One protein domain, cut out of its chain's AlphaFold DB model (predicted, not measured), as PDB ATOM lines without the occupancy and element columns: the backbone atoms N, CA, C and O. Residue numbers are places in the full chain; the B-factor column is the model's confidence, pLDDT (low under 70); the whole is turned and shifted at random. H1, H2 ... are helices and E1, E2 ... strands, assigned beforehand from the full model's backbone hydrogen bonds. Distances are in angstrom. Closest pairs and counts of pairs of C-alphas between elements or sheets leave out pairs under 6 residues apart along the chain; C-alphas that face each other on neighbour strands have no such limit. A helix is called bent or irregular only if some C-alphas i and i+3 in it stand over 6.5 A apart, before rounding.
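Overview. This is residues 2 to 186 of the 186 residues of an uncharacterized protein of Alphaproteobacteria bacterium GWF2_58_20 (UniProt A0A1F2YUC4). One very long bent helix, H1, has its first part, residues 2 to 29, sticking out as a free arm, while the rest of it runs through a body made of helix, hairpin and loops. In that body the strand hairpin E1 and E2 and the helix H3 pack on H1b, H2 is at the end away from the arm, and H4, H5 and the long loop stretch of residues 130 to 186 fill out the rest. The printed part has 185 residues, with five named helices and two strands in the order H1, H2, E1, E2, H3, H4, H5; the sheet E1 - E2 is antiparallel and the class is mostly helix. The whole is loose, with a radius of gyration of the C-alphas of 21.4 A, and spans 82 by 46 by 25 A, the arm making the length.

Along the chain. Find C-alpha 85 at (95.555, 114.740, 99.057), where E1, residues 85 to 90, begins its 14.9 A. E2, residues 93 to 98, follows with 15.1 A. Now go to C-alpha 2 at (119.183, 63.530, 113.889), where H1, residues 2 to 59, begins. By its hydrogen bonds it was assigned as one helix, but it is bent: C-alphas 23 and 26 are 6.5 A apart. Its arms are H1a, residues 2 to 23, 32.4 A long, and H1b, residues 26 to 59, 48.4 A long. H2 is residues 66 to 71, and H3, residues 102 to 114, is 18.9 A long. H4 is residues 119 to 122, and H5, residues 126 to 129, ends at C-alpha 129 at (122.014, 119.483, 92.754).

Arrangement. Look first at the hairpin of E1 and E2, antiparallel at 149 degrees: N 88 and O 95 are 2.9 A apart and N 95 and O 88 are 2.8 A apart, within hydrogen-bond range. The closest C-alphas of H1b and E2, those of Ile 48 and Ala 94, are 7.2 A apart. H1b and E1 are near each other, with 6 pairs of C-alphas within 10 A. H1b touches H3 with its residues 30 to 42 alone, closest at the C-alphas of Ala 34 and Ser 107, 4.0 A, at a steep tilt of 62 degrees, the same way. H1b and H2 only just touch, with 3 pairs of C-alphas within 8 A, closest at Tyr 55 and Leu 69, 7.2 A. H3 and H4 also only just touch, with 3 such pairs, closest at Leu 109 and Ala 119, 6.8 A. H4 and H5 are close but not clearly touching, Tyr 122 and Ala 128 being closest at 5.8 A. H1a and H1b stand at a steep tilt of 42 degrees, and H1a touches no helix. In H1a and H1b every O i to N i+4 pair is within hydrogen-bond range, in H2 1 of 2 and in H3 8 of 9; H4 and H5 are too short for such a pair.

Size, cuts and confidence. The C-alphas farthest apart, those of Ser 2 and His 60, are 82.2 A apart. Without residues 2 to 29, which stand free, the body spans 51 by 37 by 25 A. The printed part has no cut, and the link from H2 to E1, 13 residues, is long. The mean pLDDT of the printed part is 79.3; look for values under 70 at 29 residues, among them 133 to 141 and 173 to 180.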
ATOM      1  N   SER A   2     119.057  62.668 115.089       59.41
ATOM      2  CA  SER A   2     119.183  63.530 113.889       59.41
ATOM      3  C   SER A   2     118.069  64.598 113.746       59.41
ATOM      4  O   SER A   2     118.348  65.698 113.279       59.41
ATOM      5  N   ASN A   3     116.851  64.344 114.247       67.44
ATOM      6  CA  ASN A   3     115.739  65.311 114.199       67.44
ATOM      7  C   ASN A   3     115.940  66.578 115.051       67.44
ATOM      8  O   ASN A   3     115.343  67.609 114.746       67.44
ATOM      9  N   LEU A   4     116.764  66.536 116.103       75.38
ATOM     10  CA  LEU A   4     116.987  67.702 116.971       75.38
ATOM     11  C   LEU A   4     117.865  68.762 116.295       75.38
ATOM     12  O   LEU A   4     117.606  69.952 116.416       75.38
ATOM     13  N   ILE A   5     118.863  68.331 115.523       80.44
ATOM     14  CA  ILE A   5     119.738  69.246 114.782       80.44
ATOM     15  C   ILE A   5     118.963  69.884 113.622       80.44
ATOM     16  O   ILE A   5     119.030  71.093 113.421       80.44
ATOM     17  N   LEU A   6     118.167  69.089 112.901       81.88
ATOM     18  CA  LEU A   6     117.363  69.572 111.776       81.88
ATOM     19  C   LEU A   6     116.282  70.571 112.219       81.88
ATOM     20  O   LEU A   6     116.089  71.596 111.569       81.88
ATOM     21  N   SER A   7     115.628  70.318 113.357       83.56
ATOM     22  CA  SER A   7     114.657  71.259 113.934       83.56
ATOM     23  C   SER A   7     115.314  72.541 114.452       83.56
ATOM     24  O   SER A   7     114.787  73.623 114.204       83.56
ATOM     25  N   ALA A   8     116.488  72.458 115.087       85.50
ATOM     26  CA  ALA A   8     117.228  73.643 115.525       85.50
ATOM     27  C   ALA A   8     117.647  74.539 114.344       85.50
ATOM     28  O   ALA A   8     117.487  75.758 114.407       85.50
ATOM     29  N   ILE A   9     118.116  73.944 113.240       87.25
ATOM     30  CA  ILE A   9     118.474  74.690 112.022       87.25
ATOM     31  C   ILE A   9     117.228  75.313 111.373       87.25
ATOM     32  O   ILE A   9     117.282  76.465 110.942       87.25
ATOM     33  N   ALA A  10     116.097  74.602 111.340       89.12
ATOM     34  CA  ALA A  10     114.846  75.142 110.805       89.12
ATOM     35  C   ALA A  10     114.360  76.369 111.596       89.12
ATOM     36  O   ALA A  10     114.000  77.383 110.999       89.12
ATOM     37  N   ILE A  11     114.416  76.318 112.932       88.94
ATOM     38  CA  ILE A  11     114.052  77.455 113.792       88.94
ATOM     39  C   ILE A  11     115.003  78.637 113.560       88.94
ATOM     40  O   ILE A  11     114.548  79.774 113.441       88.94
ATOM     41  N   ALA A  12     116.309  78.381 113.428       89.56
ATOM     42  CA  ALA A  12     117.293  79.424 113.142       89.56
ATOM     43  C   ALA A  12     117.046  80.107 111.782       89.56
ATOM     44  O   ALA A  12     117.087  81.333 111.694       89.56
ATOM     45  N   MET A  13     116.721  79.341 110.736       90.69
ATOM     46  CA  MET A  13     116.387  79.875 109.407       90.69
ATOM     47  C   MET A  13     115.134  80.758 109.434       90.69
ATOM     48  O   MET A  13     115.133  81.848 108.861       90.69
ATOM     49  N   VAL A  14     114.082  80.322 110.136       90.44
ATOM     50  CA  VAL A  14     112.855  81.117 110.299       90.44
ATOM     51  C   VAL A  14     113.146  82.409 111.064       90.44
ATOM     52  O   VAL A  14     112.701  83.472 110.644       90.44
ATOM     53  N   ALA A  15     113.946  82.354 112.133       87.12
ATOM     54  CA  ALA A  15     114.336  83.545 112.888       87.12
ATOM     55  C   ALA A  15     115.103  84.560 112.021       87.12
ATOM     56  O   ALA A  15     114.830  85.757 112.091       87.12
ATOM     57  N   ILE A  16     116.009  84.090 111.153       86.75
ATOM     58  CA  ILE A  16     116.735  84.950 110.206       86.75
ATOM     59  C   ILE A  16     115.774  85.580 109.189       86.75
ATOM     60  O   ILE A  16     115.846  86.784 108.960       86.75
ATOM     61  N   MET A  17     114.846  84.809 108.611       82.88
ATOM     62  CA  MET A  17     113.856  85.350 107.667       82.88
ATOM     63  C   MET A  17     112.948  86.400 108.314       82.88
ATOM     64  O   MET A  17     112.664  87.424 107.697       82.88
ATOM     65  N   VAL A  18     112.531  86.181 109.565       86.12
ATOM     66  CA  VAL A  18     111.741  87.160 110.324       86.12
ATOM     67  C   VAL A  18     112.552  88.429 110.576       86.12
ATOM     68  O   VAL A  18     112.036  89.519 110.351       86.12
ATOM     69  N   LEU A  19     113.824  88.318 110.970       81.00
ATOM     70  CA  LEU A  19     114.696  89.483 111.149       81.00
ATOM     71  C   LEU A  19     114.856  90.274 109.846       81.00
ATOM     72  O   LEU A  19     114.713  91.493 109.852       81.00
ATOM     73  N   VAL A  20     115.078  89.592 108.721       81.50
ATOM     74  CA  VAL A  20     115.148  90.248 107.409       81.50
ATOM     75  C   VAL A  20     113.821  90.933 107.069       81.50
ATOM     76  O   VAL A  20     113.826  92.088 106.653       81.50
ATOM     77  N   GLY A  21     112.686  90.272 107.298       76.62
ATOM     78  CA  GLY A  21     111.362  90.854 107.067       76.62
ATOM     79  C   GLY A  21     111.076  92.081 107.937       76.62
ATOM     80  O   GLY A  21     110.518  93.058 107.447       76.62
ATOM     81  N   VAL A  22     111.499  92.077 109.202       76.31
ATOM     82  CA  VAL A  22     111.293  93.204 110.127       76.31
ATOM     83  C   VAL A  22     112.206  94.385 109.786       76.31
ATOM     84  O   VAL A  22     111.735  95.519 109.767       76.31
ATOM     85  N   PHE A  23     113.487  94.141 109.487       73.69
ATOM     86  CA  PHE A  23     114.447  95.219 109.224       73.69
ATOM     87  C   PHE A  23     114.384  95.762 107.791       73.69
ATOM     88  O   PHE A  23     114.469  96.971 107.604       73.69
ATOM     89  N   TYR A  24     114.198  94.905 106.784       73.56
ATOM     90  CA  TYR A  24     114.191  95.313 105.371       73.56
ATOM     91  C   TYR A  24     112.786  95.404 104.764       73.56
ATOM     92  O   TYR A  24     112.592  96.080 103.752       73.56
ATOM     93  N   GLY A  25     111.784  94.753 105.363       70.56
ATOM     94  CA  GLY A  25     110.416  94.779 104.841       70.56
ATOM     95  C   GLY A  25     109.736  96.136 104.998       70.56
ATOM     96  O   GLY A  25     108.960  96.520 104.128       70.56
ATOM     97  N   GLY A  26     110.059  96.894 106.052       73.69
ATOM     98  CA  GLY A  26     109.464  98.212 106.298       73.69
ATOM     99  C   GLY A  26     109.803  99.244 105.217       73.69
ATOM    100  O   GLY A  26     108.904  99.901 104.689       73.69
ATOM    101  N   GLU A  27     111.079  99.356 104.837       70.88
ATOM    102  CA  GLU A  27     111.509 100.303 103.799       70.88
ATOM    103  C   GLU A  27     110.953  99.930 102.421       70.88
ATOM    104  O   GLU A  27     110.399 100.790 101.734       70.88
ATOM    105  N   MET A  28     111.012  98.647 102.051       72.75
ATOM    106  CA  MET A  28     110.439  98.149 100.794       72.75
ATOM    107  C   MET A  28     108.922  98.357 100.737       72.75
ATOM    108  O   MET A  28     108.395  98.823  99.734       72.75
ATOM    109  N   PHE A  29     108.196  98.072 101.819       78.31
ATOM    110  CA  PHE A  29     106.753  98.311 101.856       78.31
ATOM    111  C   PHE A  29     106.424  99.801 101.697       78.31
ATOM    112  O   PHE A  29     105.514 100.159 100.948       78.31
ATOM    113  N   SER A  30     107.203 100.677 102.339       78.94
ATOM    114  CA  SER A  30     107.017 102.127 102.224       78.94
ATOM    115  C   SER A  30     107.274 102.651 100.805       78.94
ATOM    116  O   SER A  30     106.546 103.531 100.343       78.94
ATOM    117  N   SER A  31     108.258 102.097 100.083       81.44
ATOM    118  CA  SER A  31     108.543 102.492  98.701       81.44
ATOM    119  C   SER A  31     107.462 102.003  97.739       81.44
ATOM    120  O   SER A  31     106.998 102.792  96.917       81.44
ATOM    121  N   TYR A  32     106.980 100.765  97.891       85.25
ATOM    122  CA  TYR A  32     105.852 100.257  97.104       85.25
ATOM    123  C   TYR A  32     104.574 101.053  97.353       85.25
ATOM    124  O   TYR A  32     103.858 101.384  96.409       85.25
ATOM    125  N   GLN A  33     104.297 101.412  98.609       86.31
ATOM    126  CA  GLN A  33     103.150 102.251  98.932       86.31
ATOM    127  C   GLN A  33     103.290 103.649  98.313       86.31
ATOM    128  O   GLN A  33     102.323 104.171  97.759       86.31
ATOM    129  N   ALA A  34     104.493 104.233  98.339       86.06
ATOM    130  CA  ALA A  34     104.777 105.506  97.682       86.06
ATOM    131  C   ALA A  34     104.596 105.434  96.156       86.06
ATOM    132  O   ALA A  34     104.032 106.348  95.560       86.06
ATOM    133  N   GLU A  35     105.029 104.351  95.510       88.38
ATOM    134  CA  GLU A  35     104.831 104.139  94.071       88.38
ATOM    135  C   GLU A  35     103.363 103.894  93.699       88.38
ATOM    136  O   GLU A  35     102.896 104.405  92.680       88.38
ATOM    137  N   ALA A  36     102.619 103.154  94.524       88.56
ATOM    138  CA  ALA A  36     101.185 102.947  94.337       88.56
ATOM    139  C   ALA A  36     100.413 104.266  94.479       88.56
ATOM    140  O   ALA A  36      99.586 104.597  93.628       88.56
ATOM    141  N   ASN A  37     100.741 105.061  95.499       87.38
ATOM    142  CA  ASN A  37     100.180 106.398  95.681       87.38
ATOM    143  C   ASN A  37     100.544 107.329  94.523       87.38
ATOM    144  O   ASN A  37      99.681 108.057  94.045       87.38
ATOM    145  N   ALA A  38     101.785 107.277  94.033       87.88
ATOM    146  CA  ALA A  38     102.211 108.029  92.858       87.88
ATOM    147  C   ALA A  38     101.391 107.661  91.610       87.88
ATOM    148  O   ALA A  38     100.919 108.547  90.906       87.88
ATOM    149  N   SER A  39     101.174 106.363  91.354       89.94
ATOM    150  CA  SER A  39     100.301 105.907  90.261       89.94
ATOM    151  C   SER A  39      98.877 106.424  90.410       89.94
ATOM    152  O   SER A  39      98.293 106.873  89.430       89.94
ATOM    153  N   ARG A  40      98.328 106.359  91.629       89.12
ATOM    154  CA  ARG A  40      96.984 106.856  91.922       89.12
ATOM    155  C   ARG A  40      96.878 108.347  91.609       89.12
ATOM    156  O   ARG A  40      95.978 108.736  90.882       89.12
ATOM    157  N   LEU A  41      97.824 109.148  92.096       86.88
ATOM    158  CA  LEU A  41      97.864 110.594  91.875       86.88
ATOM    159  C   LEU A  41      97.952 110.965  90.391       86.88
ATOM    160  O   LEU A  41      97.223 111.840  89.940       86.88
ATOM    161  N   ILE A  42      98.805 110.281  89.627       87.94
ATOM    162  CA  ILE A  42      98.917 110.509  88.179       87.94
ATOM    163  C   ILE A  42      97.599 110.154  87.485       87.94
ATOM    164  O   ILE A  42      97.087 110.946  86.702       87.94
ATOM    165  N   SER A  43      97.010 109.004  87.817       89.12
ATOM    166  CA  SER A  43      95.748 108.569  87.214       89.12
ATOM    167  C   SER A  43      94.573 109.489  87.564       89.12
ATOM    168  O   SER A  43      93.725 109.742  86.712       89.12
ATOM    169  N   GLU A  44      94.513 109.999  88.797       88.06
ATOM    170  CA  GLU A  44      93.535 111.017  89.203       88.06
ATOM    171  C   GLU A  44      93.737 112.309  88.390       88.06
ATOM    172  O   GLU A  44      92.772 112.839  87.843       88.06
ATOM    173  N   GLY A  45      94.984 112.772  88.243       87.25
ATOM    174  CA  GLY A  45      95.326 113.956  87.450       87.25
ATOM    175  C   GLY A  45      94.929 113.832  85.976       87.25
ATOM    176  O   GLY A  45      94.284 114.730  85.439       87.25
ATOM    177  N   GLU A  46      95.228 112.698  85.335       87.81
ATOM    178  CA  GLU A  46      94.844 112.421  83.941       87.81
ATOM    179  C   GLU A  46      93.319 112.411  83.751       87.81
ATOM    180  O   GLU A  46      92.803 112.960  82.773       87.81
ATOM    181  N   GLN A  47      92.576 111.835  84.703       88.94
ATOM    182  CA  GLN A  47      91.110 111.852  84.679       88.94
ATOM    183  C   GLN A  47      90.556 113.273  84.820       88.94
ATOM    184  O   GLN A  47      89.624 113.648  84.103       88.94
ATOM    185  N   ILE A  48      91.136 114.086  85.710       89.12
ATOM    186  CA  ILE A  48      90.748 115.493  85.861       89.12
ATOM    187  C   ILE A  48      91.057 116.258  84.569       89.12
ATOM    188  O   ILE A  48      90.187 116.948  84.051       89.12
ATOM    189  N   ALA A  49      92.247 116.099  83.992       87.38
ATOM    190  CA  ALA A  49      92.614 116.771  82.746       87.38
ATOM    191  C   ALA A  49      91.667 116.403  81.587       87.38
ATOM    192  O   ALA A  49      91.209 117.281  80.847       87.38
ATOM    193  N   GLY A  50      91.317 115.119  81.459       88.25
ATOM    194  CA  GLY A  50      90.378 114.637  80.444       88.25
ATOM    195  C   GLY A  50      88.969 115.213  80.607       88.25
ATOM    196  O   GLY A  50      88.384 115.709  79.643       88.25
ATOM    197  N   THR A  51      88.436 115.204  81.831       90.00
ATOM    198  CA  THR A  51      87.092 115.733  82.128       90.00
ATOM    199  C   THR A  51      87.020 117.252  82.006       90.00
ATOM    200  O   THR A  51      86.047 117.769  81.461       90.00
ATOM    201  N   VAL A  52      88.064 117.974  82.422       89.75
ATOM    202  CA  VAL A  52      88.183 119.426  82.218       89.75
ATOM    203  C   VAL A  52      88.208 119.765  80.731       89.75
ATOM    204  O   VAL A  52      87.535 120.703  80.316       89.75
ATOM    205  N   SER A  53      88.935 118.997  79.914       89.00
ATOM    206  CA  SER A  53      88.957 119.190  78.457       89.00
ATOM    207  C   SER A  53      87.569 118.995  77.837       89.00
ATOM    208  O   SER A  53      87.132 119.810  77.024       89.00
ATOM    209  N   MET A  54      86.829 117.967  78.265       90.19
ATOM    210  CA  MET A  54      85.438 117.765  77.838       90.19
ATOM    211  C   MET A  54      84.530 118.925  78.264       90.19
ATOM    212  O   MET A  54      83.820 119.477  77.424       90.19
ATOM    213  N   TYR A  55      84.615 119.349  79.528       90.69
ATOM    214  CA  TYR A  55      83.860 120.488  80.049       90.69
ATOM    215  C   TYR A  55      84.154 121.766  79.252       90.69
ATOM    216  O   TYR A  55      83.233 122.449  78.816       90.69
ATOM    217  N   ALA A  56      85.432 122.066  79.009       90.12
ATOM    218  CA  ALA A  56      85.853 123.263  78.288       90.12
ATOM    219  C   ALA A  56      85.360 123.276  76.835       90.12
ATOM    220  O   ALA A  56      84.968 124.326  76.321       90.12
ATOM    221  N   ASN A  57      85.341 122.113  76.181       91.88
ATOM    222  CA  ASN A  57      84.844 121.989  74.813       91.88
ATOM    223  C   ASN A  57      83.326 122.192  74.717       91.88
ATOM    224  O   ASN A  57      82.862 122.783  73.744       91.88
ATOM    225  N   GLU A  58      82.559 121.725  75.704       93.25
ATOM    226  CA  GLU A  58      81.093 121.801  75.680       93.25
ATOM    227  C   GLU A  58      80.533 123.105  76.261       93.25
ATOM    228  O   GLU A  58      79.536 123.620  75.761       93.25
ATOM    229  N   GLN A  59      81.154 123.642  77.314       90.94
ATOM    230  CA  GLN A  59      80.672 124.837  78.016       90.94
ATOM    231  C   GLN A  59      81.355 126.126  77.546       90.94
ATOM    232  O   GLN A  59      80.916 127.214  77.911       90.94
ATOM    233  N   HIS A  60      82.422 126.022  76.745       90.31
ATOM    234  CA  HIS A  60      83.264 127.148  76.320       90.31
ATOM    235  C   HIS A  60      83.859 127.965  77.484       90.31
ATOM    236  O   HIS A  60      84.298 129.100  77.299       90.31
ATOM    237  N   GLU A  61      83.905 127.379  78.679       89.94
ATOM    238  CA  GLU A  61      84.450 127.963  79.901       89.94
ATOM    239  C   GLU A  61      85.218 126.881  80.677       89.94
ATOM    240  O   GLU A  61      84.965 125.689  80.506       89.94
ATOM    241  N   LEU A  62      86.172 127.273  81.524       88.06
ATOM    242  CA  LEU A  62      86.856 126.336  82.421       88.06
ATOM    243  C   LEU A  62      86.025 126.133  83.699       88.06
ATOM    244  O   LEU A  62      85.403 127.091  84.162       88.06
ATOM    245  N   PRO A  63      86.030 124.929  84.301       88.38
ATOM    246  CA  PRO A  63      85.361 124.710  85.578       88.38
ATOM    247  C   PRO A  63      86.035 125.542  86.677       88.38
ATOM    248  O   PRO A  63      87.266 125.609  86.751       88.38
ATOM    249  N   GLY A  64      85.235 126.169  87.541       85.88
ATOM    250  CA  GLY A  64      85.751 126.967  88.657       85.88
ATOM    251  C   GLY A  64      86.128 126.105  89.861       85.88
ATOM    252  O   GLY A  64      87.039 126.435  90.616       85.88
ATOM    253  N   GLN A  65      85.438 124.978  90.032       87.88
ATOM    254  CA  GLN A  65      85.606 124.056  91.155       87.88
ATOM    255  C   GLN A  65      85.316 122.612  90.720       87.88
ATOM    256  O   GLN A  65      84.579 122.361  89.767       87.88
ATOM    257  N   MET A  66      85.875 121.633  91.439       86.69
ATOM    258  CA  MET A  66      85.729 120.207  91.098       86.69
ATOM    259  C   MET A  66      84.264 119.746  91.079       86.69
ATOM    260  O   MET A  66      83.886 118.861  90.316       86.69
ATOM    261  N   THR A  67      83.415 120.372  91.896       86.94
ATOM    262  CA  THR A  67      81.980 120.077  91.959       86.94
ATOM    263  C   THR A  67      81.245 120.409  90.665       86.94
ATOM    264  O   THR A  67      80.257 119.745  90.370       86.94
ATOM    265  N   ASP A  68      81.730 121.359  89.860       88.00
ATOM    266  CA  ASP A  68      81.095 121.717  88.584       88.00
ATOM    267  C   ASP A  68      81.144 120.542  87.595       88.00
ATOM    268  O   ASP A  68      80.197 120.306  86.843       88.00
ATOM    269  N   LEU A  69      82.217 119.745  87.654       88.94
ATOM    270  CA  LEU A  69      82.377 118.535  86.849       88.94
ATOM    271  C   LEU A  69      81.428 117.415  87.288       88.94
ATOM    272  O   LEU A  69      80.928 116.671  86.446       88.94
ATOM    273  N   VAL A  70      81.154 117.309  88.592       89.19
ATOM    274  CA  VAL A  70      80.229 116.307  89.144       89.19
ATOM    275  C   VAL A  70      78.782 116.675  88.825       89.19
ATOM    276  O   VAL A  70      78.031 115.856  88.302       89.19
ATOM    277  N   VAL A  71      78.392 117.929  89.074       89.19
ATOM    278  CA  VAL A  71      77.023 118.425  88.837       89.19
ATOM    279  C   VAL A  71      76.613 118.276  87.372       89.19
ATOM    280  O   VAL A  71      75.453 117.986  87.079       89.19
ATOM    281  N   ARG A  72      77.562 118.442  86.445       87.62
ATOM    282  CA  ARG A  72      77.319 118.304  85.005       87.62
ATOM    283  C   ARG A  72      77.566 116.896  84.449       87.62
ATOM    284  O   ARG A  72      77.500 116.718  83.239       87.62
ATOM    285  N   ASN A  73      77.783 115.896  85.305       88.88
ATOM    286  CA  ASN A  73      78.008 114.492  84.937       88.88
ATOM    287  C   ASN A  73      79.267 114.214  84.086       88.88
ATOM    288  O   ASN A  73      79.325 113.180  83.421       88.88
ATOM    289  N   TYR A  74      80.295 115.071  84.124       87.31
ATOM    290  CA  TYR A  74      81.622 114.713  83.589       87.31
ATOM    291  C   TYR A  74      82.396 113.822  84.567       87.31
ATOM    292  O   TYR A  74      83.189 112.983  84.148       87.31
ATOM    293  N   PHE A  75      82.134 113.974  85.870       87.12
ATOM    294  CA  PHE A  75      82.600 113.075  86.921       87.12
ATOM    295  C   PHE A  75      81.422 112.413  87.628       87.12
ATOM    296  O   PHE A  75      80.452 113.075  87.985       87.12
ATOM    297  N   HIS A  76      81.533 111.111  87.900       84.62
ATOM    298  CA  HIS A  76      80.584 110.436  88.787       84.62
ATOM    299  C   HIS A  76      80.781 110.846  90.247       84.62
ATOM    300  O   HIS A  76      79.812 111.044  90.974       84.62
ATOM    301  N   GLU A  77      82.037 110.990  90.656       84.75
ATOM    302  CA  GLU A  77      82.434 111.444  91.979       84.75
ATOM    303  C   GLU A  77      83.768 112.179  91.840       84.75
ATOM    304  O   GLU A  77      84.630 111.766  91.061       84.75
ATOM    305  N   ALA A  78      83.936 113.284  92.566       81.56
ATOM    306  CA  ALA A  78      85.236 113.937  92.652       81.56
ATOM    307  C   ALA A  78      86.226 113.008  93.382       81.56
ATOM    308  O   ALA A  78      85.810 112.290  94.295       81.56
ATOM    309  N   PRO A  79      87.530 113.030  93.048       82.50
ATOM    310  CA  PRO A  79      88.524 112.247  93.773       82.50
ATOM    311  C   PRO A  79      88.414 112.477  95.281       82.50
ATOM    312  O   PRO A  79      88.364 113.621  95.744       82.50
ATOM    313  N   ALA A  80      88.350 111.386  96.045       73.19
ATOM    314  CA  ALA A  80      88.086 111.458  97.473       73.19
ATOM    315  C   ALA A  80      89.135 112.326  98.181       73.19
ATOM    316  O   ALA A  80      90.342 112.071  98.100       73.19
ATOM    317  N   LYS A  81      88.658 113.326  98.932       76.12
ATOM    318  CA  LYS A  81      89.503 114.091  99.847       76.12
ATOM    319  C   LYS A  81      90.093 113.125 100.869       76.12
ATOM    320  O   LYS A  81      89.366 112.517 101.654       76.12
ATOM    321  N   SER A  82      91.414 112.992 100.863       69.94
ATOM    322  CA  SER A  82      92.133 112.257 101.899       69.94
ATOM    323  C   SER A  82      92.778 113.238 102.875       69.94
ATOM    324  O   SER A  82      92.860 114.435 102.609       69.94
ATOM    325  N   VAL A  83      93.290 112.733 103.998       64.56
ATOM    326  CA  VAL A  83      94.078 113.533 104.960       64.56
ATOM    327  C   VAL A  83      95.329 114.145 104.304       64.56
ATOM    328  O   VAL A  83      95.960 115.040 104.857       64.56
ATOM    329  N   HIS A  84      95.719 113.643 103.133       70.50
ATOM    330  CA  HIS A  84      97.017 113.895 102.524       70.50
ATOM    331  C   HIS A  84      96.944 114.382 101.079       70.50
ATOM    332  O   HIS A  84      97.991 114.696 100.521       70.50
ATOM    333  N   THR A  85      95.759 114.390 100.467       76.19
ATOM    334  CA  THR A  85      95.555 114.740  99.057       76.19
ATOM    335  C   THR A  85      94.183 115.375  98.890       76.19
ATOM    336  O   THR A  85      93.172 114.748  99.230       76.19
ATOM    337  N   GLN A  86      94.137 116.575  98.326       83.75
ATOM    338  CA  GLN A  86      92.897 117.235  97.940       83.75
ATOM    339  C   GLN A  86      93.091 117.935  96.600       83.75
ATOM    340  O   GLN A  86      93.875 118.868  96.488       83.75
ATOM    341  N   TRP A  87      92.327 117.522  95.595       85.25
ATOM    342  CA  TRP A  87      92.327 118.192  94.304       85.25
ATOM    343  C   TRP A  87      91.415 119.417  94.306       85.25
ATOM    344  O   TRP A  87      90.287 119.367  94.801       85.25
ATOM    345  N   TYR A  88      91.891 120.503  93.714       84.75
ATOM    346  CA  TYR A  88      91.137 121.733  93.499       84.75
ATOM    347  C   TYR A  88      91.627 122.434  92.234       84.75
ATOM    348  O   TYR A  88      92.678 122.099  91.689       84.75
ATOM    349  N   PHE A  89      90.850 123.400  91.747       84.62
ATOM    350  CA  PHE A  89      91.286 124.259  90.657       84.62
ATOM    351  C   PHE A  89      91.866 125.548  91.222       84.62
ATOM    352  O   PHE A  89      91.240 126.207  92.050       84.62
ATOM    353  N   SER A  90      93.057 125.909  90.758       79.00
ATOM    354  CA  SER A  90      93.679 127.198  91.040       79.00
ATOM    355  C   SER A  90      94.275 127.757  89.758       79.00
ATOM    356  O   SER A  90      94.963 127.052  89.022       79.00
ATOM    357  N   LYS A  91      93.980 129.028  89.461       75.50
ATOM    358  CA  LYS A  91      94.511 129.758  88.293       75.50
ATOM    359  C   LYS A  91      94.314 129.039  86.946       75.50
ATOM    360  O   LYS A  91      95.125 129.188  86.040       75.50
ATOM    361  N   GLY A  92      93.238 128.261  86.808       74.12
ATOM    362  CA  GLY A  92      92.951 127.482  85.596       74.12
ATOM    363  C   GLY A  92      93.711 126.154  85.487       74.12
ATOM    364  O   GLY A  92      93.669 125.522  84.435       74.12
ATOM    365  N   TYR A  93      94.378 125.718  86.558       76.56
ATOM    366  CA  TYR A  93      95.085 124.443  86.651       76.56
ATOM    367  C   TYR A  93      94.448 123.551  87.715       76.56
ATOM    368  O   TYR A  93      93.960 124.037  88.736       76.56
ATOM    369  N   ALA A  94      94.477 122.239  87.487       81.00
ATOM    370  CA  ALA A  94      94.196 121.259  88.527       81.00
ATOM    371  C   ALA A  94      95.426 121.141  89.430       81.00
ATOM    372  O   ALA A  94      96.513 120.815  88.958       81.00
ATOM    373  N   VAL A  95      95.252 121.413  90.717       79.56
ATOM    374  CA  VAL A  95      96.317 121.372  91.717       79.56
ATOM    375  C   VAL A  95      95.920 120.399  92.813       79.56
ATOM    376  O   VAL A  95      94.738 120.256  93.137       79.56
ATOM    377  N   ASN A  96      96.910 119.720  93.381       79.31
ATOM    378  CA  ASN A  96      96.708 118.853  94.525       79.31
ATOM    379  C   ASN A  96      97.321 119.489  95.772       79.31
ATOM    380  O   ASN A  96      98.503 119.828  95.808       79.31
ATOM    381  N   GLU A  97      96.515 119.647  96.814       75.88
ATOM    382  CA  GLU A  97      97.001 119.958  98.147       75.88
ATOM    383  C   GLU A  97      97.542 118.671  98.745       75.88
ATOM    384  O   GLU A  97      96.806 117.739  99.082       75.88
ATOM    385  N   ILE A  98      98.858 118.625  98.850       71.75
ATOM    386  CA  ILE A  98      99.573 117.446  99.285       71.75
ATOM    387  C   ILE A  98     100.034 117.704 100.709       71.75
ATOM    388  O   ILE A  98     100.796 118.632 100.973       71.75
ATOM    389  N   GLY A  99      99.526 116.897 101.638       70.81
ATOM    390  CA  GLY A  99      99.805 117.061 103.061       70.81
ATOM    391  C   GLY A  99     101.297 116.950 103.394       70.81
ATOM    392  O   GLY A  99     102.123 116.493 102.603       70.81
ATOM    393  N   SER A 100     101.661 117.315 104.618       69.69
ATOM    394  CA  SER A 100     103.043 117.210 105.092       69.69
ATOM    395  C   SER A 100     103.388 115.792 105.565       69.69
ATOM    396  O   SER A 100     102.597 115.159 106.265       69.69
ATOM    397  N   GLY A 101     104.603 115.317 105.279       74.38
ATOM    398  CA  GLY A 101     105.156 114.104 105.892       74.38
ATOM    399  C   GLY A 101     105.981 113.238 104.942       74.38
ATOM    400  O   GLY A 101     105.892 113.351 103.719       74.38
ATOM    401  N   ARG A 102     106.778 112.325 105.515       76.19
ATOM    402  CA  ARG A 102     107.669 111.437 104.747       76.19
ATOM    403  C   ARG A 102     106.941 110.588 103.694       76.19
ATOM    404  O   ARG A 102     107.388 110.616 102.553       76.19
ATOM    405  N   PRO A 103     105.838 109.867 103.989       78.88
ATOM    406  CA  PRO A 103     105.212 108.980 102.998       78.88
ATOM    407  C   PRO A 103     104.698 109.731 101.765       78.88
ATOM    408  O   PRO A 103     104.799 109.261 100.631       78.88
ATOM    409  N   ILE A 104     104.181 110.933 101.993       78.50
ATOM    410  CA  ILE A 104     103.620 111.792 100.961       78.50
ATOM    411  C   ILE A 104     104.740 112.382 100.103       78.50
ATOM    412  O   ILE A 104     104.709 112.273  98.879       78.50
ATOM    413  N   HIS A 105     105.789 112.901 100.750       79.81
ATOM    414  CA  HIS A 105     106.996 113.365 100.074       79.81
ATOM    415  C   HIS A 105     107.568 112.249  99.182       79.81
ATOM    416  O   HIS A 105     107.803 112.449  97.992       79.81
ATOM    417  N   GLN A 106     107.702 111.035  99.716       83.75
ATOM    418  CA  GLN A 106     108.202 109.879  98.971       83.75
ATOM    419  C   GLN A 106     107.308 109.536  97.771       83.75
ATOM    420  O   GLN A 106     107.840 109.263  96.695       83.75
ATOM    421  N   SER A 107     105.981 109.616  97.928       86.81
ATOM    422  CA  SER A 107     105.020 109.431  96.830       86.81
ATOM    423  C   SER A 107     105.248 110.459  95.721       86.81
ATOM    424  O   SER A 107     105.298 110.102  94.546       86.81
ATOM    425  N   CYS A 108     105.505 111.715  96.083       84.88
ATOM    426  CA  CYS A 108     105.770 112.752  95.099       84.88
ATOM    427  C   CYS A 108     107.110 112.647  94.393       84.88
ATOM    428  O   CYS A 108     107.182 112.851  93.182       84.88
ATOM    429  N   LEU A 109     108.164 112.257  95.110       85.38
ATOM    430  CA  LEU A 109     109.438 111.930  94.472       85.38
ATOM    431  C   LEU A 109     109.269 110.773  93.478       85.38
ATOM    432  O   LEU A 109     109.855 110.808  92.399       85.38
ATOM    433  N   SER A 110     108.453 109.772  93.821       88.44
ATOM    434  CA  SER A 110     108.160 108.636  92.945       88.44
ATOM    435  C   SER A 110     107.312 109.024  91.726       88.44
ATOM    436  O   SER A 110     107.585 108.530  90.633       88.44
ATOM    437  N   ALA A 111     106.335 109.926  91.873       88.19
ATOM    438  CA  ALA A 111     105.547 110.448  90.753       88.19
ATOM    439  C   ALA A 111     106.431 111.249  89.785       88.19
ATOM    440  O   ALA A 111     106.523 110.923  88.603       88.19
ATOM    441  N   ARG A 112     107.184 112.218  90.313       85.19
ATOM    442  CA  ARG A 112     108.095 113.085  89.548       85.19
ATOM    443  C   ARG A 112     109.213 112.323  88.840       85.19
ATOM    444  O   ARG A 112     109.605 112.696  87.734       85.19
ATOM    445  N   LYS A 113     109.668 111.201  89.406       88.00
ATOM    446  CA  LYS A 113     110.613 110.296  88.737       88.00
ATOM    447  C   LYS A 113     110.092 109.810  87.377       88.00
ATOM    448  O   LYS A 113     110.891 109.665  86.455       88.00
ATOM    449  N   ARG A 114     108.778 109.599  87.219       86.88
ATOM    450  CA  ARG A 114     108.174 109.170  85.940       86.88
ATOM    451  C   ARG A 114     108.222 110.253  84.866       86.88
ATOM    452  O   ARG A 114     108.316 109.927  83.691       86.88
ATOM    453  N   PHE A 115     108.250 111.514  85.281       82.81
ATOM    454  CA  PHE A 115     108.426 112.671  84.406       82.81
ATOM    455  C   PHE A 115     109.907 113.044  84.199       82.81
ATOM    456  O   PHE A 115     110.210 114.082  83.625       82.81
ATOM    457  N   GLY A 116     110.846 112.203  84.656       85.19
ATOM    458  CA  GLY A 116     112.288 112.409  84.484       85.19
ATOM    459  C   GLY A 116     112.974 113.188  85.611       85.19
ATOM    460  O   GLY A 116     114.187 113.391  85.551       85.19
ATOM    461  N   PHE A 117     112.255 113.580  86.666       84.69
ATOM    462  CA  PHE A 117     112.801 114.339  87.797       84.69
ATOM    463  C   PHE A 117     113.213 113.420  88.961       84.69
ATOM    464  O   PHE A 117     112.524 113.307  89.981       84.69
ATOM    465  N   ASP A 118     114.360 112.747  88.832       87.00
ATOM    466  CA  ASP A 118     114.869 111.830  89.862       87.00
ATOM    467  C   ASP A 118     115.725 112.544  90.922       87.00
ATOM    468  O   ASP A 118     116.959 112.552  90.877       87.00
ATOM    469  N   ALA A 119     115.067 113.118  91.930       82.88
ATOM    470  CA  ALA A 119     115.781 113.819  92.997       82.88
ATOM    471  C   ALA A 119     116.652 112.927  93.867       82.88
ATOM    472  O   ALA A 119     117.662 113.385  94.399       82.88
ATOM    473  N   ARG A 120     116.287 111.651  93.999       83.56
ATOM    474  CA  ARG A 120     117.078 110.703  94.785       83.56
ATOM    475  C   ARG A 120     118.424 110.432  94.138       83.56
ATOM    476  O   ARG A 120     119.358 110.060  94.834       83.56
ATOM    477  N   LYS A 121     118.519 110.602  92.822       86.75
ATOM    478  CA  LYS A 121     119.762 110.432  92.078       86.75
ATOM    479  C   LYS A 121     120.532 111.740  91.923       86.75
ATOM    480  O   LYS A 121     121.746 111.747  92.100       86.75
ATOM    481  N   TYR A 122     119.841 112.827  91.589       85.31
ATOM    482  CA  TYR A 122     120.495 114.064  91.152       85.31
ATOM    483  C   TYR A 122     120.522 115.170  92.212       85.31
ATOM    484  O   TYR A 122     121.293 116.110  92.071       85.31
ATOM    485  N   CYS A 123     119.741 115.052  93.288       83.44
ATOM    486  CA  CYS A 123     119.549 116.120  94.275       83.44
ATOM    487  C   CYS A 123     119.778 115.619  95.703       83.44
ATOM    488  O   CYS A 123     119.121 116.063  96.633       83.44
ATOM    489  N   VAL A 124     120.690 114.665  95.904       83.12
ATOM    490  CA  VAL A 124     120.975 114.113  97.244       83.12
ATOM    491  C   VAL A 124     121.590 115.169  98.169       83.12
ATOM    492  O   VAL A 124     121.400 115.134  99.379       83.12
ATOM    493  N   ASN A 125     122.342 116.113  97.605       81.56
ATOM    494  CA  ASN A 125     122.965 117.214  98.328       81.56
ATOM    495  C   ASN A 125     123.153 118.430  97.408       81.56
ATOM    496  O   ASN A 125     122.947 118.345  96.196       81.56
ATOM    497  N   THR A 126     123.562 119.556  97.991       78.56
ATOM    498  CA  THR A 126     123.798 120.827  97.283       78.56
ATOM    499  C   THR A 126     124.826 120.701  96.159       78.56
ATOM    500  O   THR A 126     124.661 121.310  95.107       78.56
ATOM    501  N   ALA A 127     125.863 119.878  96.346       82.19
ATOM    502  CA  ALA A 127     126.897 119.654  95.339       82.19
ATOM    503  C   ALA A 127     126.367 118.879  94.119       82.19
ATOM    504  O   ALA A 127     126.666 119.246  92.988       82.19
ATOM    505  N   ALA A 128     125.556 117.841  94.339       81.38
ATOM    506  CA  ALA A 128     124.925 117.058  93.276       81.38
ATOM    507  C   ALA A 128     123.843 117.861  92.542       81.38
ATOM    508  O   ALA A 128     123.755 117.813  91.315       81.38
ATOM    509  N   ALA A 129     123.059 118.632  93.300       79.31
ATOM    510  CA  ALA A 129     122.014 119.483  92.754       79.31
ATOM    511  C   ALA A 129     122.579 120.689  91.988       79.31
ATOM    512  O   ALA A 129     121.878 121.241  91.147       79.31
ATOM    513  N   GLY A 130     123.819 121.107  92.272       78.94
ATOM    514  CA  GLY A 130     124.417 122.335  91.734       78.94
ATOM    515  C   GLY A 130     123.836 123.617  92.342       78.94
ATOM    516  O   GLY A 130     124.172 124.713  91.909       78.94
ATOM    517  N   CYS A 131     122.967 123.489  93.345       75.56
ATOM    518  CA  CYS A 131     122.200 124.579  93.932       75.56
ATOM    519  C   CYS A 131     121.769 124.245  95.369       75.56
ATOM    520  O   CYS A 131     121.748 123.082  95.783       75.56
ATOM    521  N   ALA A 132     121.410 125.273  96.141       71.38
ATOM    522  CA  ALA A 132     120.803 125.092  97.456       71.38
ATOM    523  C   ALA A 132     119.276 124.928  97.345       71.38
ATOM    524  O   ALA A 132     118.667 125.553  96.473       71.38
ATOM    525  N   PRO A 133     118.641 124.132  98.229       62.94
ATOM    526  CA  PRO A 133     117.191 124.104  98.338       62.94
ATOM    527  C   PRO A 133     116.659 125.509  98.601       62.94
ATOM    528  O   PRO A 133     117.127 126.185  99.518       62.94
ATOM    529  N   SER A 134     115.666 125.931  97.827       61.41
ATOM    530  CA  SER A 134     114.936 127.168  98.077       61.41
ATOM    531  C   SER A 134     113.448 126.869  98.119       61.41
ATOM    532  O   SER A 134     112.927 126.085  97.328       61.41
ATOM    533  N   THR A 135     112.781 127.486  99.085       54.28
ATOM    534  CA  THR A 135     111.338 127.373  99.315       54.28
ATOM    535  C   THR A 135     110.544 128.420  98.538       54.28
ATOM    536  O   THR A 135     109.323 128.354  98.478       54.28
ATOM    537  N   SER A 136     111.235 129.409  97.963       51.50
ATOM    538  CA  SER A 136     110.627 130.637  97.438       51.50
ATOM    539  C   SER A 136     111.076 131.002  96.022       51.50
ATOM    540  O   SER A 136     110.474 131.877  95.401       51.50
ATOM    541  N   ILE A 137     112.122 130.357  95.504       54.62
ATOM    542  CA  ILE A 137     112.724 130.659  94.202       54.62
ATOM    543  C   ILE A 137     113.143 129.321  93.591       54.62
ATOM    544  O   ILE A 137     113.840 128.556  94.256       54.62
ATOM    545  N   SER A 138     112.739 129.014  92.358       54.34
ATOM    546  CA  SER A 138     113.344 127.880  91.651       54.34
ATOM    547  C   SER A 138     114.824 128.220  91.441       54.34
ATOM    548  O   SER A 138     115.129 129.307  90.966       54.34
ATOM    549  N   PRO A 139     115.790 127.416  91.901       57.56
ATOM    550  CA  PRO A 139     117.159 127.894  91.864       57.56
ATOM    551  C   PRO A 139     117.679 127.801  90.425       57.56
ATOM    552  O   PRO A 139     117.781 126.712  89.853       57.56
ATOM    553  N   GLU A 140     117.990 128.948  89.822       60.34
ATOM    554  CA  GLU A 140     118.746 128.991  88.571       60.34
ATOM    555  C   GLU A 140     120.069 128.228  88.742       60.34
ATOM    556  O   GLU A 140     120.729 128.307  89.780       60.34
ATOM    557  N   GLY A 141     120.449 127.450  87.729       68.06
ATOM    558  CA  GLY A 141     121.675 126.648  87.766       68.06
ATOM    559  C   GLY A 141     121.565 125.309  88.503       68.06
ATOM    560  O   GLY A 141     122.553 124.575  88.544       68.06
ATOM    561  N   CYS A 142     120.389 124.936  89.028       74.81
ATOM    562  CA  CYS A 142     120.161 123.555  89.452       74.81
ATOM    563  C   CYS A 142     120.281 122.579  88.275       74.81
ATOM    564  O   CYS A 142     119.932 122.885  87.133       74.81
ATOM    565  N   ASN A 143     120.654 121.340  88.589       80.12
ATOM    566  CA  ASN A 143     120.468 120.207  87.695       80.12
ATOM    567  C   ASN A 143     119.002 120.163  87.211       80.12
ATOM    568  O   ASN A 143     118.074 120.269  88.013       80.12
ATOM    569  N   SER A 144     118.780 119.993  85.907       76.69
ATOM    570  CA  SER A 144     117.435 119.983  85.310       76.69
ATOM    571  C   SER A 144     116.540 118.865  85.858       76.69
ATOM    572  O   SER A 144     115.322 119.008  85.881       76.69
ATOM    573  N   HIS A 145     117.122 117.788  86.393       80.44
ATOM    574  CA  HIS A 145     116.393 116.723  87.087       80.44
ATOM    575  C   HIS A 145     115.989 117.091  88.537       80.44
ATOM    576  O   HIS A 145     115.231 116.355  89.185       80.44
ATOM    577  N   CYS A 146     116.470 118.234  89.042       74.50
ATOM    578  CA  CYS A 146     116.213 118.793  90.372       74.50
ATOM    579  C   CYS A 146     115.246 119.979  90.400       74.50
ATOM    580  O   CYS A 146     114.842 120.372  91.485       74.50
ATOM    581  N   LEU A 147     114.873 120.557  89.260       63.38
ATOM    582  CA  LEU A 147     114.200 121.861  89.186       63.38
ATOM    583  C   LEU A 147     112.705 121.776  89.547       63.38
ATOM    584  O   LEU A 147     111.999 120.956  88.963       63.38
ATOM    585  N   ARG A 148     112.232 122.544  90.549       67.12
ATOM    586  CA  ARG A 148     110.931 122.287  91.215       67.12
ATOM    587  C   ARG A 148     110.311 123.489  91.938       67.12
ATOM    588  O   ARG A 148     110.226 123.517  93.161       67.12
ATOM    589  N   THR A 149     109.834 124.455  91.172       69.75
ATOM    590  CA  THR A 149     108.659 125.233  91.589       69.75
ATOM    591  C   THR A 149     107.586 125.006  90.544       69.75
ATOM    592  O   THR A 149     107.896 125.016  89.353       69.75
ATOM    593  N   CYS A 150     106.343 124.796  90.956       75.44
ATOM    594  CA  CYS A 150     105.227 124.648  90.011       75.44
ATOM    595  C   CYS A 150     104.840 125.953  89.318       75.44
ATOM    596  O   CYS A 150     104.112 125.951  88.329       75.44
ATOM    597  N   TYR A 151     105.396 127.058  89.799       76.62
ATOM    598  CA  TYR A 151     105.225 128.379  89.232       76.62
ATOM    599  C   TYR A 151     106.501 128.887  88.585       76.62
ATOM    600  O   TYR A 151     107.615 128.514  88.976       76.62
ATOM    601  N   ASP A 152     106.304 129.768  87.614       75.56
ATOM    602  CA  ASP A 152     107.362 130.580  87.044       75.56
ATOM    603  C   ASP A 152     107.979 131.485  88.134       75.56
ATOM    604  O   ASP A 152     107.279 132.015  89.005       75.56
ATOM    605  N   GLN A 153     109.306 131.623  88.112       71.44
ATOM    606  CA  GLN A 153     110.052 132.441  89.073       71.44
ATOM    607  C   GLN A 153     109.759 133.931  88.907       71.44
ATOM    608  O   GLN A 153     109.681 134.659  89.897       71.44
ATOM    609  N   GLU A 154     109.605 134.372  87.661       76.06
ATOM    610  CA  GLU A 154     109.363 135.764  87.305       76.06
ATOM    611  C   GLU A 154     107.891 136.126  87.518       76.06
ATOM    612  O   GLU A 154     107.569 137.258  87.888       76.06
ATOM    613  N   ASN A 155     106.986 135.157  87.334       79.94
ATOM    614  CA  ASN A 155     105.558 135.354  87.545       79.94
ATOM    615  C   ASN A 155     104.878 134.156  88.225       79.94
ATOM    616  O   ASN A 155     104.398 133.231  87.573       79.94
ATOM    617  N   ARG A 156     104.686 134.254  89.546       74.94
ATOM    618  CA  ARG A 156     104.001 133.228  90.354       74.94
ATOM    619  C   ARG A 156     102.517 133.008  90.018       74.94
ATOM    620  O   ARG A 156     101.876 132.118  90.582       74.94
ATOM    621  N   ALA A 157     101.926 133.823  89.146       76.25
ATOM    622  CA  ALA A 157     100.592 133.568  88.606       76.25
ATOM    623  C   ALA A 157     100.612 132.565  87.440       76.25
ATOM    624  O   ALA A 157      99.562 132.038  87.085       76.25
ATOM    625  N   MET A 158     101.783 132.294  86.856       77.75
ATOM    626  CA  MET A 158     101.949 131.398  85.716       77.75
ATOM    627  C   MET A 158     102.588 130.076  86.137       77.75
ATOM    628  O   MET A 158     103.445 130.030  87.021       77.75
ATOM    629  N   TRP A 159     102.160 128.995  85.490       78.50
ATOM    630  CA  TRP A 159     102.754 127.670  85.650       78.50
ATOM    631  C   TRP A 159     104.191 127.638  85.127       78.50
ATOM    632  O   TRP A 159     104.486 128.252  84.102       78.50
ATOM    633  N   ASN A 160     105.065 126.877  85.786       78.56
ATOM    634  CA  ASN A 160     106.446 126.709  85.350       78.56
ATOM    635  C   ASN A 160     106.502 125.989  83.984       78.56
ATOM    636  O   ASN A 160     106.129 124.816  83.899       78.56
ATOM    637  N   PRO A 161     107.009 126.629  82.913       77.69
ATOM    638  CA  PRO A 161     107.020 126.043  81.571       77.69
ATOM    639  C   PRO A 161     107.943 124.822  81.436       77.69
ATOM    640  O   PRO A 161     107.790 124.041  80.497       77.69
ATOM    641  N   TYR A 162     108.889 124.639  82.360       76.19
ATOM    642  CA  TYR A 162     109.797 123.489  82.388       76.19
ATOM    643  C   TYR A 162     109.200 122.263  83.077       76.19
ATOM    644  O   TYR A 162     109.824 121.199  83.086       76.19
ATOM    645  N   LEU A 163     108.017 122.401  83.672       75.88
ATOM    646  CA  LEU A 163     107.359 121.340  84.405       75.88
ATOM    647  C   LEU A 163     106.145 120.829  83.629       75.88
ATOM    648  O   LEU A 163     105.383 121.603  83.044       75.88
ATOM    649  N   SER A 164     105.956 119.508  83.632       77.25
ATOM    650  CA  SER A 164     104.777 118.908  83.011       77.25
ATOM    651  C   SER A 164     103.516 119.460  83.666       77.25
ATOM    652  O   SER A 164     103.405 119.436  84.888       77.25
ATOM    653  N   LYS A 165     102.546 119.907  82.863       73.31
ATOM    654  CA  LYS A 165     101.218 120.309  83.360       73.31
ATOM    655  C   LYS A 165     100.475 119.151  84.033       73.31
ATOM    656  O   LYS A 165      99.546 119.390  84.793       73.31
ATOM    657  N   ASP A 166     100.921 117.926  83.770       74.25
ATOM    658  CA  ASP A 166     100.370 116.696  84.327       74.25
ATOM    659  C   ASP A 166     101.100 116.244  85.605       74.25
ATOM    660  O   ASP A 166     100.860 115.135  86.072       74.25
ATOM    661  N   ASP A 167     102.025 117.043  86.167       80.06
ATOM    662  CA  ASP A 167     102.682 116.707  87.438       80.06
ATOM    663  C   ASP A 167     101.674 116.826  88.596       80.06
ATOM    664  O   ASP A 167     101.334 117.939  89.013       80.06
ATOM    665  N   PRO A 168     101.217 115.702  89.179       74.44
ATOM    666  CA  PRO A 168     100.196 115.736  90.215       74.44
ATOM    667  C   PRO A 168     100.760 116.174  91.566       74.44
ATOM    668  O   PRO A 168     100.007 116.287  92.528       74.44
ATOM    669  N   CYS A 169     102.083 116.349  91.660       79.62
ATOM    670  CA  CYS A 169     102.785 116.734  92.873       79.62
ATOM    671  C   CYS A 169     103.076 118.214  92.986       79.62
ATOM    672  O   CYS A 169     103.846 118.632  93.853       79.62
ATOM    673  N   CYS A 170     102.445 118.988  92.115       77.38
ATOM    674  CA  CYS A 170     102.446 120.417  92.219       77.38
ATOM    675  C   CYS A 170     101.470 120.925  93.254       77.38
ATOM    676  O   CYS A 170     100.271 120.666  93.169       77.38
ATOM    677  N   ILE A 171     102.019 121.668  94.210       71.69
ATOM    678  CA  ILE A 171     101.281 122.305  95.290       71.69
ATOM    679  C   ILE A 171     101.184 123.798  94.975       71.69
ATOM    680  O   ILE A 171     102.185 124.410  94.597       71.69
ATOM    681  N   ASP A 172     100.005 124.400  95.161       70.25
ATOM    682  CA  ASP A 172      99.884 125.858  95.111       70.25
ATOM    683  C   ASP A 172     100.463 126.478  96.372       70.25
ATOM    684  O   ASP A 172      99.803 126.598  97.398       70.25
ATOM    685  N   ASN A 173     101.732 126.857  96.290       66.12
ATOM    686  CA  ASN A 173     102.431 127.611  97.320       66.12
ATOM    687  C   ASN A 173     102.641 129.081  96.926       66.12
ATOM    688  O   ASN A 173     103.454 129.786  97.527       66.12
ATOM    689  N   SER A 174     101.927 129.568  95.906       66.25
ATOM    690  CA  SER A 174     102.059 130.962  95.476       66.25
ATOM    691  C   SER A 174     101.558 131.952  96.533       66.25
ATOM    692  O   SER A 174     102.060 133.077  96.592       66.25
ATOM    693  N   GLU A 175     100.620 131.515  97.378       69.06
ATOM    694  CA  GLU A 175     100.047 132.287  98.485       69.06
ATOM    695  C   GLU A 175     100.743 132.015  99.831       69.06
ATOM    696  O   GLU A 175     100.723 132.876 100.710       69.06
ATOM    697  N   ASP A 176     101.416 130.867  99.984       69.25
ATOM    698  CA  ASP A 176     102.116 130.477 101.212       69.25
ATOM    699  C   ASP A 176     103.522 129.917 100.930       69.25
ATOM    700  O   ASP A 176     103.705 128.761 100.554       69.25
ATOM    701  N   MET A 177     104.543 130.739 101.192       64.62
ATOM    702  CA  MET A 177     105.957 130.383 100.994       64.62
ATOM    703  C   MET A 177     106.514 129.401 102.035       64.62
ATOM    704  O   MET A 177     107.674 128.989 101.925       64.62
ATOM    705  N   SER A 178     105.743 129.074 103.076       63.97
ATOM    706  CA  SER A 178     106.120 128.034 104.035       63.97
ATOM    707  C   SER A 178     105.930 126.628 103.455       63.97
ATOM    708  O   SER A 178     106.578 125.683 103.908       63.97
ATOM    709  N   ILE A 179     105.100 126.503 102.413       64.62
ATOM    710  CA  ILE A 179     104.843 125.256 101.701       64.62
ATOM    711  C   ILE A 179     105.859 125.106 100.570       64.62
ATOM    712  O   ILE A 179     106.066 126.003  99.752       64.62
ATOM    713  N   THR A 180     106.513 123.949 100.514       66.56
ATOM    714  CA  THR A 180     107.589 123.689  99.555       66.56
ATOM    715  C   THR A 180     107.300 122.472  98.719       66.56
ATOM    716  O   THR A 180     106.974 121.410  99.255       66.56
ATOM    717  N   ASP A 181     107.558 122.599  97.425       71.25
ATOM    718  CA  ASP A 181     107.631 121.454  96.542       71.25
ATOM    719  C   ASP A 181     108.681 120.446  97.045       71.25
ATOM    720  O   ASP A 181     109.788 120.824  97.440       71.25
ATOM    721  N   PRO A 182     108.384 119.142  97.016       70.44
ATOM    722  CA  PRO A 182     109.352 118.122  97.389       70.44
ATOM    723  C   PRO A 182     110.502 118.072  96.372       70.44
ATOM    724  O   PRO A 182     110.335 117.541  95.267       70.44
ATOM    725  N   VAL A 183     111.664 118.638  96.726       66.56
ATOM    726  CA  VAL A 183     112.857 118.740  95.855       66.56
ATOM    727  C   VAL A 183     113.998 117.824  96.238       66.56
ATOM    728  O   VAL A 183     114.628 117.232  95.367       66.56
ATOM    729  N   PHE A 184     114.232 117.662  97.529       69.94
ATOM    730  CA  PHE A 184     115.336 116.868  98.042       69.94
ATOM    731  C   PHE A 184     114.765 115.643  98.746       69.94
ATOM    732  O   PHE A 184     113.778 115.781  99.470       69.94
ATOM    733  N   PRO A 185     115.361 114.454  98.569       67.56
ATOM    734  CA  PRO A 185     115.040 113.334  99.440       67.56
ATOM    735  C   PRO A 185     115.363 113.735 100.892       67.56
ATOM    736  O   PRO A 185     116.511 114.043 101.202       67.56
ATOM    737  N   GLN A 186     114.337 113.788 101.749       59.88
ATOM    738  CA  GLN A 186     114.475 113.959 103.204       59.88
ATOM    739  C   GLN A 186     114.713 112.628 103.913       59.88
ATOM    740  O   GLN A 186     114.154 111.609 103.441       59.88
TER     741      GLN A 186